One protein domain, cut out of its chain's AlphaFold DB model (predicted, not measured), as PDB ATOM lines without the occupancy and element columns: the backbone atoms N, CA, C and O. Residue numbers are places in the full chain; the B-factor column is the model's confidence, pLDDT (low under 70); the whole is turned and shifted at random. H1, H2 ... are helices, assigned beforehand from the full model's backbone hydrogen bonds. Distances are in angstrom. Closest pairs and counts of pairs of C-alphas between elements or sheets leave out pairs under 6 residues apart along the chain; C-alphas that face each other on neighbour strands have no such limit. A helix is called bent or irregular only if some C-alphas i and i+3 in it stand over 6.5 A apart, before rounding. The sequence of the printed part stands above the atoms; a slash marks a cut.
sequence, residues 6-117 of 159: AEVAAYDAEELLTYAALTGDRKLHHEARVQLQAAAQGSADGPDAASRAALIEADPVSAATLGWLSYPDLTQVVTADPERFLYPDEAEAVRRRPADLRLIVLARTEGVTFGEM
ATOM      1  N   ALA A   6     126.006  82.552 106.736       59.03
ATOM      2  CA  ALA A   6     124.890  81.810 107.313       59.03
ATOM      3  C   ALA A   6     124.099  82.674 108.311       59.03
ATOM      4  O   ALA A   6     122.874  82.632 108.323       59.03
ATOM      5  N   GLU A   7     124.786  83.500 109.106       60.28
ATOM      6  CA  GLU A   7     124.144  84.442 110.029       60.28
ATOM      7  C   GLU A   7     123.443  85.581 109.284       60.28
ATOM      8  O   GLU A   7     122.342  85.954 109.675       60.28
ATOM      9  N   VAL A   8     124.030  86.115 108.206       63.62
ATOM     10  CA  VAL A   8     123.372  87.172 107.413       63.62
ATOM     11  C   VAL A   8     122.144  86.623 106.679       63.62
ATOM     12  O   VAL A   8     121.065  87.184 106.824       63.62
ATOM     13  N   ALA A   9     122.250  85.461 106.026       59.28
ATOM     14  CA  ALA A   9     121.106  84.815 105.378       59.28
ATOM     15  C   ALA A   9     119.987  84.433 106.367       59.28
ATOM     16  O   ALA A   9     118.810  84.461 106.012       59.28
ATOM     17  N   ALA A  10     120.335  84.086 107.612       65.50
ATOM     18  CA  ALA A  10     119.350  83.872 108.668       65.50
ATOM     19  C   ALA A  10     118.641  85.181 109.048       65.50
ATOM     20  O   ALA A  10     117.416  85.197 109.136       65.50
ATOM     21  N   TYR A  11     119.386  86.279 109.203       68.25
ATOM     22  CA  TYR A  11     118.818  87.603 109.467       68.25
ATOM     23  C   TYR A  11     117.882  88.068 108.348       68.25
ATOM     24  O   TYR A  11     116.774  88.513 108.635       68.25
ATOM     25  N   ASP A  12     118.276  87.916 107.085       66.00
ATOM     26  CA  ASP A  12     117.439  88.325 105.954       66.00
ATOM     27  C   ASP A  12     116.177  87.469 105.856       66.00
ATOM     28  O   ASP A  12     115.092  87.988 105.610       66.00
ATOM     29  N   ALA A  13     116.279  86.164 106.121       65.75
ATOM     30  CA  ALA A  13     115.117  85.287 106.187       65.75
ATOM     31  C   ALA A  13     114.175  85.652 107.352       65.75
ATOM     32  O   ALA A  13     112.956  85.550 107.207       65.75
ATOM     33  N   GLU A  14     114.708  86.110 108.490       73.50
ATOM     34  CA  GLU A  14     113.924  86.653 109.608       73.50
ATOM     35  C   GLU A  14     113.267  88.000 109.264       73.50
ATOM     36  O   GLU A  14     112.102  88.233 109.617       73.50
ATOM     37  N   GLU A  15     113.956  88.871 108.526       66.50
ATOM     38  CA  GLU A  15     113.388  90.120 108.012       66.50
ATOM     39  C   GLU A  15     112.284  89.848 106.982       66.50
ATOM     40  O   GLU A  15     111.209  90.449 107.064       66.50
ATOM     41  N   LEU A  16     112.484  88.888 106.074       64.62
ATOM     42  CA  LEU A  16     111.492  88.469 105.083       64.62
ATOM     43  C   LEU A  16     110.278  87.812 105.754       64.62
ATOM     44  O   LEU A  16     109.142  88.054 105.351       64.62
ATOM     45  N   LEU A  17     110.497  87.031 106.818       67.06
ATOM     46  CA  LEU A  17     109.442  86.475 107.672       67.06
ATOM     47  C   LEU A  17     108.629  87.585 108.334       67.06
ATOM     48  O   LEU A  17     107.398  87.543 108.329       67.06
ATOM     49  N   THR A  18     109.316  88.585 108.881       65.12
ATOM     50  CA  THR A  18     108.684  89.751 109.494       65.12
ATOM     51  C   THR A  18     107.867  90.506 108.450       65.12
ATOM     52  O   THR A  18     106.694  90.789 108.672       65.12
ATOM     53  N   TYR A  19     108.428  90.761 107.271       56.38
ATOM     54  CA  TYR A  19     107.734  91.424 106.172       56.38
ATOM     55  C   TYR A  19     106.524  90.625 105.658       56.38
ATOM     56  O   TYR A  19     105.445  91.185 105.455       56.38
ATOM     57  N   ALA A  20     106.650  89.309 105.514       59.06
ATOM     58  CA  ALA A  20     105.554  88.440 105.104       59.06
ATOM     59  C   ALA A  20     104.429  88.376 106.150       59.06
ATOM     60  O   ALA A  20     103.249  88.386 105.800       59.06
ATOM     61  N   ALA A  21     104.775  88.367 107.441       52.19
ATOM     62  CA  ALA A  21     103.802  88.460 108.526       52.19
ATOM     63  C   ALA A  21     103.065  89.811 108.519       52.19
ATOM     64  O   ALA A  21     101.872  89.863 108.809       52.19
ATOM     65  N   LEU A  22     103.756  90.891 108.143       47.28
ATOM     66  CA  LEU A  22     103.194  92.240 108.041       47.28
ATOM     67  C   LEU A  22     102.295  92.443 106.814       47.28
ATOM     68  O   LEU A  22     101.372  93.251 106.870       47.28
ATOM     69  N   THR A  23     102.560  91.736 105.716       48.53
ATOM     70  CA  THR A  23     101.801  91.841 104.456       48.53
ATOM     71  C   THR A  23     100.726  90.764 104.303       48.53
ATOM     72  O   THR A  23      99.892  90.849 103.404       48.53
ATOM     73  N   GLY A  24     100.720  89.746 105.170       56.19
ATOM     74  CA  GLY A  24      99.818  88.597 105.069       56.19
ATOM     75  C   GLY A  24     100.119  87.683 103.875       56.19
ATOM     76  O   GLY A  24      99.325  86.785 103.575       56.19
ATOM     77  N   ASP A  25     101.249  87.887 103.194       69.62
ATOM     78  CA  ASP A  25     101.640  87.112 102.024       69.62
ATOM     79  C   ASP A  25     102.127  85.720 102.447       69.62
ATOM     80  O   ASP A  25     103.266  85.503 102.869       69.62
ATOM     81  N   ARG A  26     101.227  84.740 102.326       59.34
ATOM     82  CA  ARG A  26     101.494  83.340 102.676       59.34
ATOM     83  C   ARG A  26     102.597  82.704 101.833       59.34
ATOM     84  O   ARG A  26     103.250  81.782 102.321       59.34
ATOM     85  N   LYS A  27     102.795  83.157 100.592       69.75
ATOM     86  CA  LYS A  27     103.834  82.625  99.705       69.75
ATOM     87  C   LYS A  27     105.200  83.128 100.163       69.75
ATOM     88  O   LYS A  27     106.099  82.324 100.382       69.75
ATOM     89  N   LEU A  28     105.292  84.425 100.437       61.53
ATOM     90  CA  LEU A  28     106.498  85.074 100.944       61.53
ATOM     91  C   LEU A  28     106.865  84.563 102.350       61.53
ATOM     92  O   LEU A  28     108.028  84.317 102.651       61.53
ATOM     93  N   HIS A  29     105.860  84.269 103.184       65.56
ATOM     94  CA  HIS A  29     106.057  83.643 104.496       65.56
ATOM     95  C   HIS A  29     106.619  82.220 104.365       65.56
ATOM     96  O   HIS A  29     107.419  81.780 105.193       65.56
ATOM     97  N   HIS A  30     106.180  81.463 103.360       63.66
ATOM     98  CA  HIS A  30     106.702  80.126 103.105       63.66
ATOM     99  C   HIS A  30     108.146  80.183 102.586       63.66
ATOM    100  O   HIS A  30     109.000  79.477 103.115       63.66
ATOM    101  N   GLU A  31     108.431  81.067 101.629       73.06
ATOM    102  CA  GLU A  31     109.775  81.293 101.078       73.06
ATOM    103  C   GLU A  31     110.771  81.717 102.165       73.06
ATOM    104  O   GLU A  31     111.838  81.115 102.282       73.06
ATOM    105  N   ALA A  32     110.386  82.648 103.040       68.88
ATOM    106  CA  ALA A  32     111.205  83.080 104.168       68.88
ATOM    107  C   ALA A  32     111.526  81.932 105.145       68.88
ATOM    108  O   ALA A  32     112.657  81.791 105.603       68.88
ATOM    109  N   ARG A  33     110.561  81.040 105.424       70.06
ATOM    110  CA  ARG A  33     110.813  79.846 106.258       70.06
ATOM    111  C   ARG A  33     111.765  78.859 105.594       70.06
ATOM    112  O   ARG A  33     112.583  78.266 106.291       70.06
ATOM    113  N   VAL A  34     111.653  78.670 104.279       74.56
ATOM    114  CA  VAL A  34     112.554  77.799 103.511       74.56
ATOM    115  C   VAL A  34     113.971  78.372 103.506       74.56
ATOM    116  O   VAL A  34     114.917  77.628 103.743       74.56
ATOM    117  N   GLN A  35     114.122  79.685 103.322       67.25
ATOM    118  CA  GLN A  35     115.416  80.368 103.387       67.25
ATOM    119  C   GLN A  35     116.034  80.304 104.786       67.25
ATOM    120  O   GLN A  35     117.212  79.982 104.901       67.25
ATOM    121  N   LEU A  36     115.246  80.493 105.851       71.00
ATOM    122  CA  LEU A  36     115.717  80.354 107.235       71.00
ATOM    123  C   LEU A  36     116.223  78.930 107.510       71.00
ATOM    124  O   LEU A  36     117.258  78.718 108.141       71.00
ATOM    125  N   GLN A  37     115.500  77.935 106.996       68.31
ATOM    126  CA  GLN A  37     115.859  76.528 107.132       68.31
ATOM    127  C   GLN A  37     117.089  76.161 106.283       68.31
ATOM    128  O   GLN A  37     117.907  75.358 106.724       68.31
ATOM    129  N   ALA A  38     117.257  76.776 105.110       63.06
ATOM    130  CA  ALA A  38     118.432  76.626 104.255       63.06
ATOM    131  C   ALA A  38     119.669  77.327 104.839       63.06
ATOM    132  O   ALA A  38     120.747  76.746 104.819       63.06
ATOM    133  N   ALA A  39     119.523  78.514 105.433       62.44
ATOM    134  CA  ALA A  39     120.592  79.207 106.155       62.44
ATOM    135  C   ALA A  39     121.075  78.392 107.367       62.44
ATOM    136  O   ALA A  39     122.272  78.316 107.629       62.44
ATOM    137  N   ALA A  40     120.156  77.696 108.048       63.72
ATOM    138  CA  ALA A  40     120.486  76.764 109.126       63.72
ATOM    139  C   ALA A  40     121.160  75.458 108.646       63.72
ATOM    140  O   ALA A  40     121.796  74.773 109.446       63.72
ATOM    141  N   GLN A  41     121.014  75.089 107.365       59.94
ATOM    142  CA  GLN A  41     121.554  73.853 106.769       59.94
ATOM    143  C   GLN A  41     122.778  74.083 105.859       59.94
ATOM    144  O   GLN A  41     123.494  73.135 105.539       59.94
ATOM    145  N   GLY A  42     123.026  75.323 105.433       49.94
ATOM    146  CA  GLY A  42     124.012  75.701 104.427       49.94
ATOM    147  C   GLY A  42     125.437  75.794 104.966       49.94
ATOM    148  O   GLY A  42     125.890  76.850 105.397       49.94
ATOM    149  N   SER A  43     126.154  74.677 104.873       49.34
ATOM    150  CA  SER A  43     127.616  74.588 104.895       49.34
ATOM    151  C   SER A  43     128.200  74.732 103.479       49.34
ATOM    152  O   SER A  43     127.628  74.177 102.549       49.34
ATOM    153  N   ALA A  44     129.395  75.341 103.404       42.75
ATOM    154  CA  ALA A  44     130.451  75.237 102.377       42.75
ATOM    155  C   ALA A  44     130.131  75.668 100.921       42.75
ATOM    156  O   ALA A  44     129.119  75.305 100.350       42.75
ATOM    157  N   ASP A  45     131.052  76.420 100.309       42.84
ATOM    158  CA  ASP A  45     131.032  76.928  98.919       42.84
ATOM    159  C   ASP A  45     130.131  78.139  98.617       42.84
ATOM    160  O   ASP A  45     129.607  78.312  97.518       42.84
ATOM    161  N   GLY A  46     130.029  79.065  99.572       48.16
ATOM    162  CA  GLY A  46     129.806  80.470  99.219       48.16
ATOM    163  C   GLY A  46     131.111  81.126  98.736       48.16
ATOM    164  O   GLY A  46     132.187  80.618  99.058       48.16
ATOM    165  N   PRO A  47     131.055  82.254  98.000       51.81
ATOM    166  CA  PRO A  47     132.255  83.003  97.630       51.81
ATOM    167  C   PRO A  47     133.119  83.291  98.859       51.81
ATOM    168  O   PRO A  47     132.590  83.531  99.953       51.81
ATOM    169  N   ASP A  48     134.440  83.234  98.680       57.94
ATOM    170  CA  ASP A  48     135.384  83.432  99.774       57.94
ATOM    171  C   ASP A  48     135.227  84.818 100.426       57.94
ATOM    172  O   ASP A  48     134.647  85.756  99.866       57.94
ATOM    173  N   ALA A  49     135.724  84.943 101.659       64.00
ATOM    174  CA  ALA A  49     135.579  86.165 102.446       64.00
ATOM    175  C   ALA A  49     136.169  87.400 101.739       64.00
ATOM    176  O   ALA A  49     135.624  88.494 101.870       64.00
ATOM    177  N   ALA A  50     137.232  87.224 100.946       65.12
ATOM    178  CA  ALA A  50     137.869  88.311 100.210       65.12
ATOM    179  C   ALA A  50     136.965  88.840  99.086       65.12
ATOM    180  O   ALA A  50     136.825  90.050  98.924       65.12
ATOM    181  N   SER A  51     136.297  87.945  98.361       60.38
ATOM    182  CA  SER A  51     135.351  88.292  97.297       60.38
ATOM    183  C   SER A  51     134.125  89.029  97.844       60.38
ATOM    184  O   SER A  51     133.654  89.990  97.238       60.38
ATOM    185  N   ARG A  52     133.634  88.626  99.023       59.47
ATOM    186  CA  ARG A  52     132.534  89.322  99.712       59.47
ATOM    187  C   ARG A  52     132.939  90.712 100.183       59.47
ATOM    188  O   ARG A  52     132.211  91.666  99.930       59.47
ATOM    189  N   ALA A  53     134.100  90.829 100.825       70.69
ATOM    190  CA  ALA A  53     134.622  92.113 101.281       70.69
ATOM    191  C   ALA A  53     134.833  93.085 100.108       70.69
ATOM    192  O   ALA A  53     134.419  94.239 100.187       70.69
ATOM    193  N   ALA A  54     135.387  92.596  98.993       70.69
ATOM    194  CA  ALA A  54     135.581  93.391  97.784       70.69
ATOM    195  C   ALA A  54     134.254  93.899  97.198       70.69
ATOM    196  O   ALA A  54     134.173  95.054  96.781       70.69
ATOM    197  N   LEU A  55     133.199  93.072  97.191       69.88
ATOM    198  CA  LEU A  55     131.882  93.514  96.728       69.88
ATOM    199  C   LEU A  55     131.258  94.542  97.678       69.88
ATOM    200  O   LEU A  55     130.715  95.529  97.202       69.88
ATOM    201  N   ILE A  56     131.359  94.352  98.997       76.12
ATOM    202  CA  ILE A  56     130.838  95.314  99.983       76.12
ATOM    203  C   ILE A  56     131.506  96.687  99.819       76.12
ATOM    204  O   ILE A  56     130.838  97.712  99.927       76.12
ATOM    205  N   GLU A  57     132.809  96.721  99.540       80.44
ATOM    206  CA  GLU A  57     133.540  97.974  99.328       80.44
ATOM    207  C   GLU A  57     133.181  98.662  98.000       80.44
ATOM    208  O   GLU A  57     133.133  99.896  97.934       80.44
ATOM    209  N   ALA A  58     132.947  97.879  96.944       76.12
ATOM    210  CA  ALA A  58     132.672  98.391  95.605       76.12
ATOM    211  C   ALA A  58     131.195  98.759  95.387       76.12
ATOM    212  O   ALA A  58     130.903  99.804  94.810       76.12
ATOM    213  N   ASP A  59     130.275  97.906  95.837       80.88
ATOM    214  CA  ASP A  59     128.827  98.055  95.679       80.88
ATOM    215  C   ASP A  59     128.079  97.422  96.874       80.88
ATOM    216  O   ASP A  59     127.575  96.291  96.799       80.88
ATOM    217  N   PRO A  60     127.981  98.149  98.002       79.75
ATOM    218  CA  PRO A  60     127.341  97.654  99.216       79.75
ATOM    219  C   PRO A  60     125.847  97.369  99.025       79.75
ATOM    220  O   PRO A  60     125.300  96.507  99.710       79.75
ATOM    221  N   VAL A  61     125.177  98.036  98.077       77.81
ATOM    222  CA  VAL A  61     123.755  97.797  97.792       77.81
ATOM    223  C   VAL A  61     123.575  96.428  97.144       77.81
ATOM    224  O   VAL A  61     122.715  95.668  97.578       77.81
ATOM    225  N   SER A  62     124.417  96.070  96.170       74.56
ATOM    226  CA  SER A  62     124.416  94.718  95.593       74.56
ATOM    227  C   SER A  62     124.861  93.651  96.600       74.56
ATOM    228  O   SER A  62     124.363  92.530  96.577       74.56
ATOM    229  N   ALA A  63     125.752  93.981  97.540       69.00
ATOM    230  CA  ALA A  63     126.061  93.070  98.643       69.00
ATOM    231  C   ALA A  63     124.844  92.832  99.562       69.00
ATOM    232  O   ALA A  63     124.652  91.719 100.049       69.00
ATOM    233  N   ALA A  64     124.000  93.847  99.770       70.75
ATOM    234  CA  ALA A  64     122.765  93.715 100.536       70.75
ATOM    235  C   ALA A  64     121.676  92.925  99.787       70.75
ATOM    236  O   ALA A  64     120.991  92.125 100.414       70.75
ATOM    237  N   THR A  65     121.540  93.061  98.458       69.31
ATOM    238  CA  THR A  65     120.579  92.235  97.686       69.31
ATOM    239  C   THR A  65     120.917  90.742  97.729       69.31
ATOM    240  O   THR A  65     120.023  89.902  97.661       69.31
ATOM    241  N   LEU A  66     122.204  90.408  97.866       63.28
ATOM    242  CA  LEU A  66     122.708  89.038  98.011       63.28
ATOM    243  C   LEU A  66     122.688  88.524  99.457       63.28
ATOM    244  O   LEU A  66     123.103  87.388  99.702       63.28
ATOM    245  N   GLY A  67     122.250  89.351 100.405       61.12
ATOM    246  CA  GLY A  67     122.230  89.010 101.820       61.12
ATOM    247  C   GLY A  67     123.615  88.832 102.434       61.12
ATOM    248  O   GLY A  67     123.850  87.935 103.241       61.12
ATOM    249  N   TRP A  68     124.596  89.625 101.994       69.19
ATOM    250  CA  TRP A  68     125.962  89.628 102.542       69.19
ATOM    251  C   TRP A  68     126.262  90.869 103.381       69.19
ATOM    252  O   TRP A  68     127.265  90.895 104.091       69.19
ATOM    253  N   LEU A  69     125.392  91.877 103.323       70.88
ATOM    254  CA  LEU A  69     125.471  93.089 104.125       70.88
ATOM    255  C   LEU A  69     124.105  93.361 104.751       70.88
ATOM    256  O   LEU A  69     123.120  93.526 104.038       70.88
ATOM    257  N   SER A  70     124.052  93.419 106.083       75.88
ATOM    258  CA  SER A  70     122.794  93.675 106.787       75.88
ATOM    259  C   SER A  70     122.290  95.094 106.517       75.88
ATOM    260  O   SER A  70     123.083  96.015 106.305       75.88
ATOM    261  N   TYR A  71     120.975  95.312 106.579       74.50
ATOM    262  CA  TYR A  71     120.403  96.638 106.340       74.50
ATOM    263  C   TYR A  71     120.946  97.748 107.276       74.50
ATOM    264  O   TYR A  71     121.206  98.857 106.793       74.50
ATOM    265  N   PRO A  72     121.164  97.511 108.589       78.81
ATOM    266  CA  PRO A  72     121.822  98.491 109.455       78.81
ATOM    267  C   PRO A  72     123.238  98.863 108.995       78.81
ATOM    268  O   PRO A  72     123.566 100.049 108.951       78.81
ATOM    269  N   ASP A  73     124.045  97.871 108.606       82.31
ATOM    270  CA  ASP A  73     125.426  98.088 108.156       82.31
ATOM    271  C   ASP A  73     125.446  98.820 106.805       82.31
ATOM    272  O   ASP A  73     126.180  99.792 106.623       82.31
ATOM    273  N   LEU A  74     124.561  98.425 105.884       85.06
ATOM    274  CA  LEU A  74     124.326  99.117 104.618       85.06
ATOM    275  C   LEU A  74     123.967 100.588 104.848       85.06
ATOM    276  O   LEU A  74     124.538 101.471 104.211       85.06
ATOM    277  N   THR A  75     123.032 100.859 105.763       84.50
ATOM    278  CA  THR A  75     122.602 102.227 106.077       84.50
ATOM    279  C   THR A  75     123.784 103.054 106.572       84.50
ATOM    280  O   THR A  75     123.968 104.176 106.108       84.50
ATOM    281  N   GLN A  76     124.616 102.506 107.462       88.75
ATOM    282  CA  GLN A  76     125.799 103.199 107.969       88.75
ATOM    283  C   GLN A  76     126.804 103.539 106.858       88.75
ATOM    284  O   GLN A  76     127.331 104.650 106.840       88.75
ATOM    285  N   VAL A  77     127.060 102.608 105.936       92.19
ATOM    286  CA  VAL A  77     128.019 102.801 104.836       92.19
ATOM    287  C   VAL A  77     127.487 103.794 103.804       92.19
ATOM    288  O   VAL A  77     128.175 104.751 103.453       92.19
ATOM    289  N   VAL A  78     126.257 103.594 103.333       92.12
ATOM    290  CA  VAL A  78     125.705 104.351 102.205       92.12
ATOM    291  C   VAL A  78     125.278 105.756 102.617       92.12
ATOM    292  O   VAL A  78     125.470 106.687 101.850       92.12
ATOM    293  N   THR A  79     124.741 105.965 103.824       91.31
ATOM    294  CA  THR A  79     124.323 107.321 104.239       91.31
ATOM    295  C   THR A  79     125.494 108.250 104.558       91.31
ATOM    296  O   THR A  79     125.307 109.466 104.567       91.31
ATOM    297  N   ALA A  80     126.694 107.705 104.794       92.69
ATOM    298  CA  ALA A  80     127.902 108.496 105.004       92.69
ATOM    299  C   ALA A  80     128.409 109.158 103.710       92.69
ATOM    300  O   ALA A  80     128.957 110.257 103.775       92.69
ATOM    301  N   ASP A  81     128.220 108.500 102.561       93.56
ATOM    302  CA  ASP A  81     128.609 108.995 101.233       93.56
ATOM    303  C   ASP A  81     127.694 108.393 100.138       93.56
ATOM    304  O   ASP A  81     128.094 107.462  99.429       93.56
ATOM    305  N   PRO A  82     126.429 108.852 100.030       92.12
ATOM    306  CA  PRO A  82     125.446 108.263  99.118       92.12
ATOM    307  C   PRO A  82     125.888 108.285  97.653       92.12
ATOM    308  O   PRO A  82     125.683 107.321  96.920       92.12
ATOM    309  N   GLU A  83     126.520 109.376  97.227       94.56
ATOM    310  CA  GLU A  83     126.925 109.635  95.846       94.56
ATOM    311  C   GLU A  83     127.998 108.670  95.343       94.56
ATOM    312  O   GLU A  83     128.145 108.491  94.135       94.56
ATOM    313  N   ARG A  84     128.745 108.041  96.254       93.06
ATOM    314  CA  ARG A  84     129.738 107.028  95.903       93.06
ATOM    315  C   ARG A  84     129.105 105.712  95.449       93.06
ATOM    316  O   ARG A  84     129.711 105.007  94.646       93.06
ATOM    317  N   PHE A  85     127.925 105.369  95.967       92.19
ATOM    318  CA  PHE A  85     127.334 104.030  95.817       92.19
ATOM    319  C   PHE A  85     125.986 104.016  95.084       92.19
ATOM    320  O   PHE A  85     125.523 102.961  94.639       92.19
ATOM    321  N   LEU A  86     125.336 105.174  94.979       89.62
ATOM    322  CA  LEU A  86     123.989 105.319  94.445       89.62
ATOM    323  C   LEU A  86     123.976 106.162  93.174       89.62
ATOM    324  O   LEU A  86     124.826 107.032  92.966       89.62
ATOM    325  N   TYR A  87     122.958 105.949  92.342       89.38
ATOM    326  CA  TYR A  87     122.670 106.879  91.255       89.38
ATOM    327  C   TYR A  87     122.221 108.248  91.809       89.38
ATOM    328  O   TYR A  87     121.760 108.332  92.948       89.38
ATOM    329  N   PRO A  88     122.349 109.354  91.049       91.12
ATOM    330  CA  PRO A  88     122.072 110.696  91.573       91.12
ATOM    331  C   PRO A  88     120.664 110.893  92.159       91.12
ATOM    332  O   PRO A  88     120.495 111.623  93.134       91.12
ATOM    333  N   ASP A  89     119.654 110.253  91.574       90.19
ATOM    334  CA  ASP A  89     118.261 110.270  92.031       90.19
ATOM    335  C   ASP A  89     118.044 109.421  93.295       90.19
ATOM    336  O   ASP A  89     117.370 109.863  94.226       90.19
ATOM    337  N   GLU A  90     118.669 108.247  93.362       88.44
ATOM    338  CA  GLU A  90     118.715 107.388  94.551       88.44
ATOM    339  C   GLU A  90     119.402 108.098  95.732       88.44
ATOM    340  O   GLU A  90     118.880 108.117  96.849       88.44
ATOM    341  N   ALA A  91     120.548 108.742  95.484       93.44
ATOM    342  CA  ALA A  91     121.288 109.513  96.482       93.44
ATOM    343  C   ALA A  91     120.451 110.678  97.030       93.44
ATOM    344  O   ALA A  91     120.394 110.897  98.241       93.44
ATOM    345  N   GLU A  92     119.752 111.402  96.152       92.25
ATOM    346  CA  GLU A  92     118.838 112.475  96.545       92.25
ATOM    347  C   GLU A  92     117.669 111.951  97.396       92.25
ATOM    348  O   GLU A  92     117.311 112.577  98.399       92.25
ATOM    349  N   ALA A  93     117.094 110.797  97.043       83.38
ATOM    350  CA  ALA A  93     116.037 110.161  97.827       83.38
ATOM    351  C   ALA A  93     116.529 109.783  99.233       83.38
ATOM    352  O   ALA A  93     115.926 110.186 100.229       83.38
ATOM    353  N   VAL A  94     117.688 109.123  99.332       87.75
ATOM    354  CA  VAL A  94     118.291 108.730 100.617       87.75
ATOM    355  C   VAL A  94     118.642 109.941 101.481       87.75
ATOM    356  O   VAL A  94     118.391 109.914 102.688       87.75
ATOM    357  N   ARG A  95     119.146 111.036 100.890       90.56
ATOM    358  CA  ARG A  95     119.408 112.288 101.626       90.56
ATOM    359  C   ARG A  95     118.140 112.883 102.236       90.56
ATOM    360  O   ARG A  95     118.187 113.415 103.343       90.56
ATOM    361  N   ARG A  96     117.006 112.795 101.539       85.88
ATOM    362  CA  ARG A  96     115.712 113.261 102.063       85.88
ATOM    363  C   ARG A  96     115.167 112.315 103.125       85.88
ATOM    364  O   ARG A  96     114.613 112.771 104.125       85.88
ATOM    365  N   ARG A  97     115.278 111.008 102.889       81.19
ATOM    366  CA  ARG A  97     114.734 109.957 103.748       81.19
ATOM    367  C   ARG A  97     115.651 108.731 103.709       81.19
ATOM    368  O   ARG A  97     115.549 107.929 102.786       81.19
ATOM    369  N   PRO A  98     116.445 108.479 104.765       79.56
ATOM    370  CA  PRO A  98     117.304 107.293 104.828       79.56
ATOM    371  C   PRO A  98     116.559 105.956 104.674       79.56
ATOM    372  O   PRO A  98     117.150 104.955 104.289       79.56
ATOM    373  N   ALA A  99     115.251 105.931 104.958       76.38
ATOM    374  CA  ALA A  99     114.399 104.758 104.768       76.38
ATOM    375  C   ALA A  99     114.220 104.346 103.292       76.38
ATOM    376  O   ALA A  99     113.915 103.181 103.035       76.38
ATOM    377  N   ASP A 100     114.435 105.258 102.336       79.75
ATOM    378  CA  ASP A 100     114.294 104.983 100.898       79.75
ATOM    379  C   ASP A 100     115.390 104.032 100.385       79.75
ATOM    380  O   ASP A 100     115.224 103.389  99.351       79.75
ATOM    381  N   LEU A 101     116.463 103.831 101.159       79.69
ATOM    382  CA  LEU A 101     117.493 102.836 100.868       79.69
ATOM    383  C   LEU A 101     116.922 101.411 100.782       79.69
ATOM    384  O   LEU A 101     117.377 100.623  99.958       79.69
ATOM    385  N   ARG A 102     115.870 101.087 101.553       76.94
ATOM    386  CA  ARG A 102     115.161  99.795 101.430       76.94
ATOM    387  C   ARG A 102     114.507  99.625 100.071       76.94
ATOM    388  O   ARG A 102     114.509  98.530  99.521       76.94
ATOM    389  N   LEU A 103     113.939 100.706  99.546       77.44
ATOM    390  CA  LEU A 103     113.276 100.686  98.252       77.44
ATOM    391  C   LEU A 103     114.295 100.507  97.128       77.44
ATOM    392  O   LEU A 103     114.053  99.758  96.193       77.44
ATOM    393  N   ILE A 104     115.459 101.137  97.253       80.56
ATOM    394  CA  ILE A 104     116.551 100.991  96.289       80.56
ATOM    395  C   ILE A 104     117.078  99.550  96.268       80.56
ATOM    396  O   ILE A 104     117.221  98.966  95.195       80.56
ATOM    397  N   VAL A 105     117.317  98.950  97.440       79.38
ATOM    398  CA  VAL A 105     117.738  97.539  97.542       79.38
ATOM    399  C   VAL A 105     116.705  96.626  96.885       79.38
ATOM    400  O   VAL A 105     117.062  95.809  96.042       79.38
ATOM    401  N   LEU A 106     115.423  96.798  97.212       72.12
ATOM    402  CA  LEU A 106     114.352  95.985  96.639       72.12
ATOM    403  C   LEU A 106     114.233  96.176  95.113       72.12
ATOM    404  O   LEU A 106     114.081  95.186  94.404       72.12
ATOM    405  N   ALA A 107     114.405  97.395  94.593       71.31
ATOM    406  CA  ALA A 107     114.382  97.657  93.152       71.31
ATOM    407  C   ALA A 107     115.490  96.883  92.425       71.31
ATOM    408  O   ALA A 107     115.238  96.225  91.415       71.31
ATOM    409  N   ARG A 108     116.706  96.887  92.987       73.12
ATOM    410  CA  ARG A 108     117.840  96.130  92.438       73.12
ATOM    411  C   ARG A 108     117.630  94.620  92.529       73.12
ATOM    412  O   ARG A 108     117.967  93.920  91.578       73.12
ATOM    413  N   THR A 109     117.039  94.119  93.615       65.94
ATOM    414  CA  THR A 109     116.669  92.698  93.747       65.94
ATOM    415  C   THR A 109     115.660  92.272  92.679       65.94
ATOM    416  O   THR A 109     115.776  91.182  92.121       65.94
ATOM    417  N   GLU A 110     114.689  93.128  92.357       64.94
ATOM    418  CA  GLU A 110     113.670  92.864  91.332       64.94
ATOM    419  C   GLU A 110     114.154  93.149  89.894       64.94
ATOM    420  O   GLU A 110     113.454  92.824  88.934       64.94
ATOM    421  N   GLY A 111     115.352  93.722  89.725       66.38
ATOM    422  CA  GLY A 111     115.907  94.084  88.419       66.38
ATOM    423  C   GLY A 111     115.185  95.254  87.743       66.38
ATOM    424  O   GLY A 111     115.200  95.352  86.515       66.38
ATOM    425  N   VAL A 112     114.544  96.124  88.528       74.00
ATOM    426  CA  VAL A 112     113.814  97.314  88.064       74.00
ATOM    427  C   VAL A 112     114.519  98.593  88.509       74.00
ATOM    428  O   VAL A 112     115.382  98.577  89.388       74.00
ATOM    429  N   THR A 113     114.161  99.729  87.912       71.00
ATOM    430  CA  THR A 113     114.711 101.015  88.359       71.00
ATOM    431  C   THR A 113     114.008 101.510  89.626       71.00
ATOM    432  O   THR A 113     112.809 101.303  89.813       71.00
ATOM    433  N   PHE A 114     114.733 102.226  90.491       71.25
ATOM    434  CA  PHE A 114     114.156 102.839  91.694       71.25
ATOM    435  C   PHE A 114     112.942 103.731  91.373       71.25
ATOM    436  O   PHE A 114     111.923 103.657  92.056       71.25
ATOM    437  N   GLY A 115     113.002 104.512  90.288       70.38
ATOM    438  CA  GLY A 115     111.888 105.359  89.842       70.38
ATOM    439  C   GLY A 115     110.642 104.589  89.373       70.38
ATOM    440  O   GLY A 115     109.528 105.110  89.466       70.38
ATOM    441  N   GLU A 116     110.802 103.351  88.899       66.31
ATOM    442  CA  GLU A 116     109.686 102.447  88.580       66.31
ATOM    443  C   GLU A 116     109.102 101.795  89.831       66.31
ATOM    444  O   GLU A 116     107.921 101.428  89.845       66.31
ATOM    445  N   MET A 117     109.896 101.706  90.899       61.88
ATOM    446  CA  MET A 117     109.461 101.195  92.184       61.88
ATOM    447  C   MET A 117     108.619 102.236  92.922       61.88
ATOM    448  O   MET A 117     109.003 102.854  93.913       61.88
TER     449      MET A 117
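This is residues 6 to 117 of the 159 residues of an uncharacterized protein of Modestobacter sp. Leaf380 (UniProt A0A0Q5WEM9). The model is two lobes: a long helical hairpin of H1 and H2, and a cluster of shorter helices, H3 to H8, joined to the hairpin by residues 42 to 48. In the cluster H4 and H8 meet near their ends, Thr 65 of H4 beside Thr 109 of H8, H5 packs on H4 and on residues 98 to 102 of H8, H7 with the short H6 sits at the end far from the hairpin, and H3 packs on H4. The printed part has 112 residues with eight named helices, H1 to H8 in chain order, and no named strand; the class is all helix. The whole is compact, with a radius of gyration of the C-alphas of 14.6 A, and spans 39 by 37 by 22 A.

The longest helix, H1, residues 6 to 23, runs 25.3 A from C-alpha 6 at (124.890, 81.810, 107.313) to C-alpha 23 at (101.801, 91.841, 104.456). H2, residues 26 to 41, measures 22.6 A. H8, residues 98 to 110, measures 20.1 A and ends at C-alpha 110 at (113.670, 92.864, 91.332); it is neither bent nor irregular, but only just: C-alphas 99 and 102 are 6.0 A apart. The others are H3, residues 49 to 58, H4, residues 60 to 65, H5, residues 71 to 80, H6, residues 82 to 85, and H7, residues 88 to 96.

H1 and H2 form a hairpin and touch at a shallow tilt of 14 degrees, opposite ways; their closest C-alphas, of Ala 20 and His 29, are 4.9 A apart. Both are apart from H3 to H8. H4 and H8 are the hubs, touching three helices each. H8 touches H4 with residues 105 to 109 alone, at a steep tilt of 57 degrees, the same way; the closest C-alphas, of Thr 65 and Thr 109, are 5.6 A apart. H4 and H5 form a hairpin at a shallow tilt of 29 degrees, closest at the C-alphas of Pro 60 and Leu 74, 6.4 A. H8 touches H5 with residues 98 to 102 alone, closest at the C-alphas of Thr 79 and Pro 98, 7.0 A. H7 and H8 form a hairpin at 37 degrees, only just a steep tilt; the C-alphas of Val 94 and Asp 100 are closest, 5.5 A. H6 touches H7, with the C-alphas of Pro 82 and Ala 91 closest, 5.1 A. H3 touches H4, with the C-alphas of Ile 56 and Ala 63 closest, 5.4 A. Every O i to N i+4 pair is within hydrogen-bond range in H1, H2, H3, H4 and H7; in H5 it is 5 of 6 and in H8 7 of 9, and H6 is too short for such a pair.

The C-alphas farthest apart, of Ala 44 and Arg 96, are 40.8 A apart. The printed part has no cut; the link from H2 to H3 is short but not tight, and the other links between helices are tight. The mean pLDDT of the printed part is 71.8, with 53 residues under 70, among them 15 to 30 and 37 to 52.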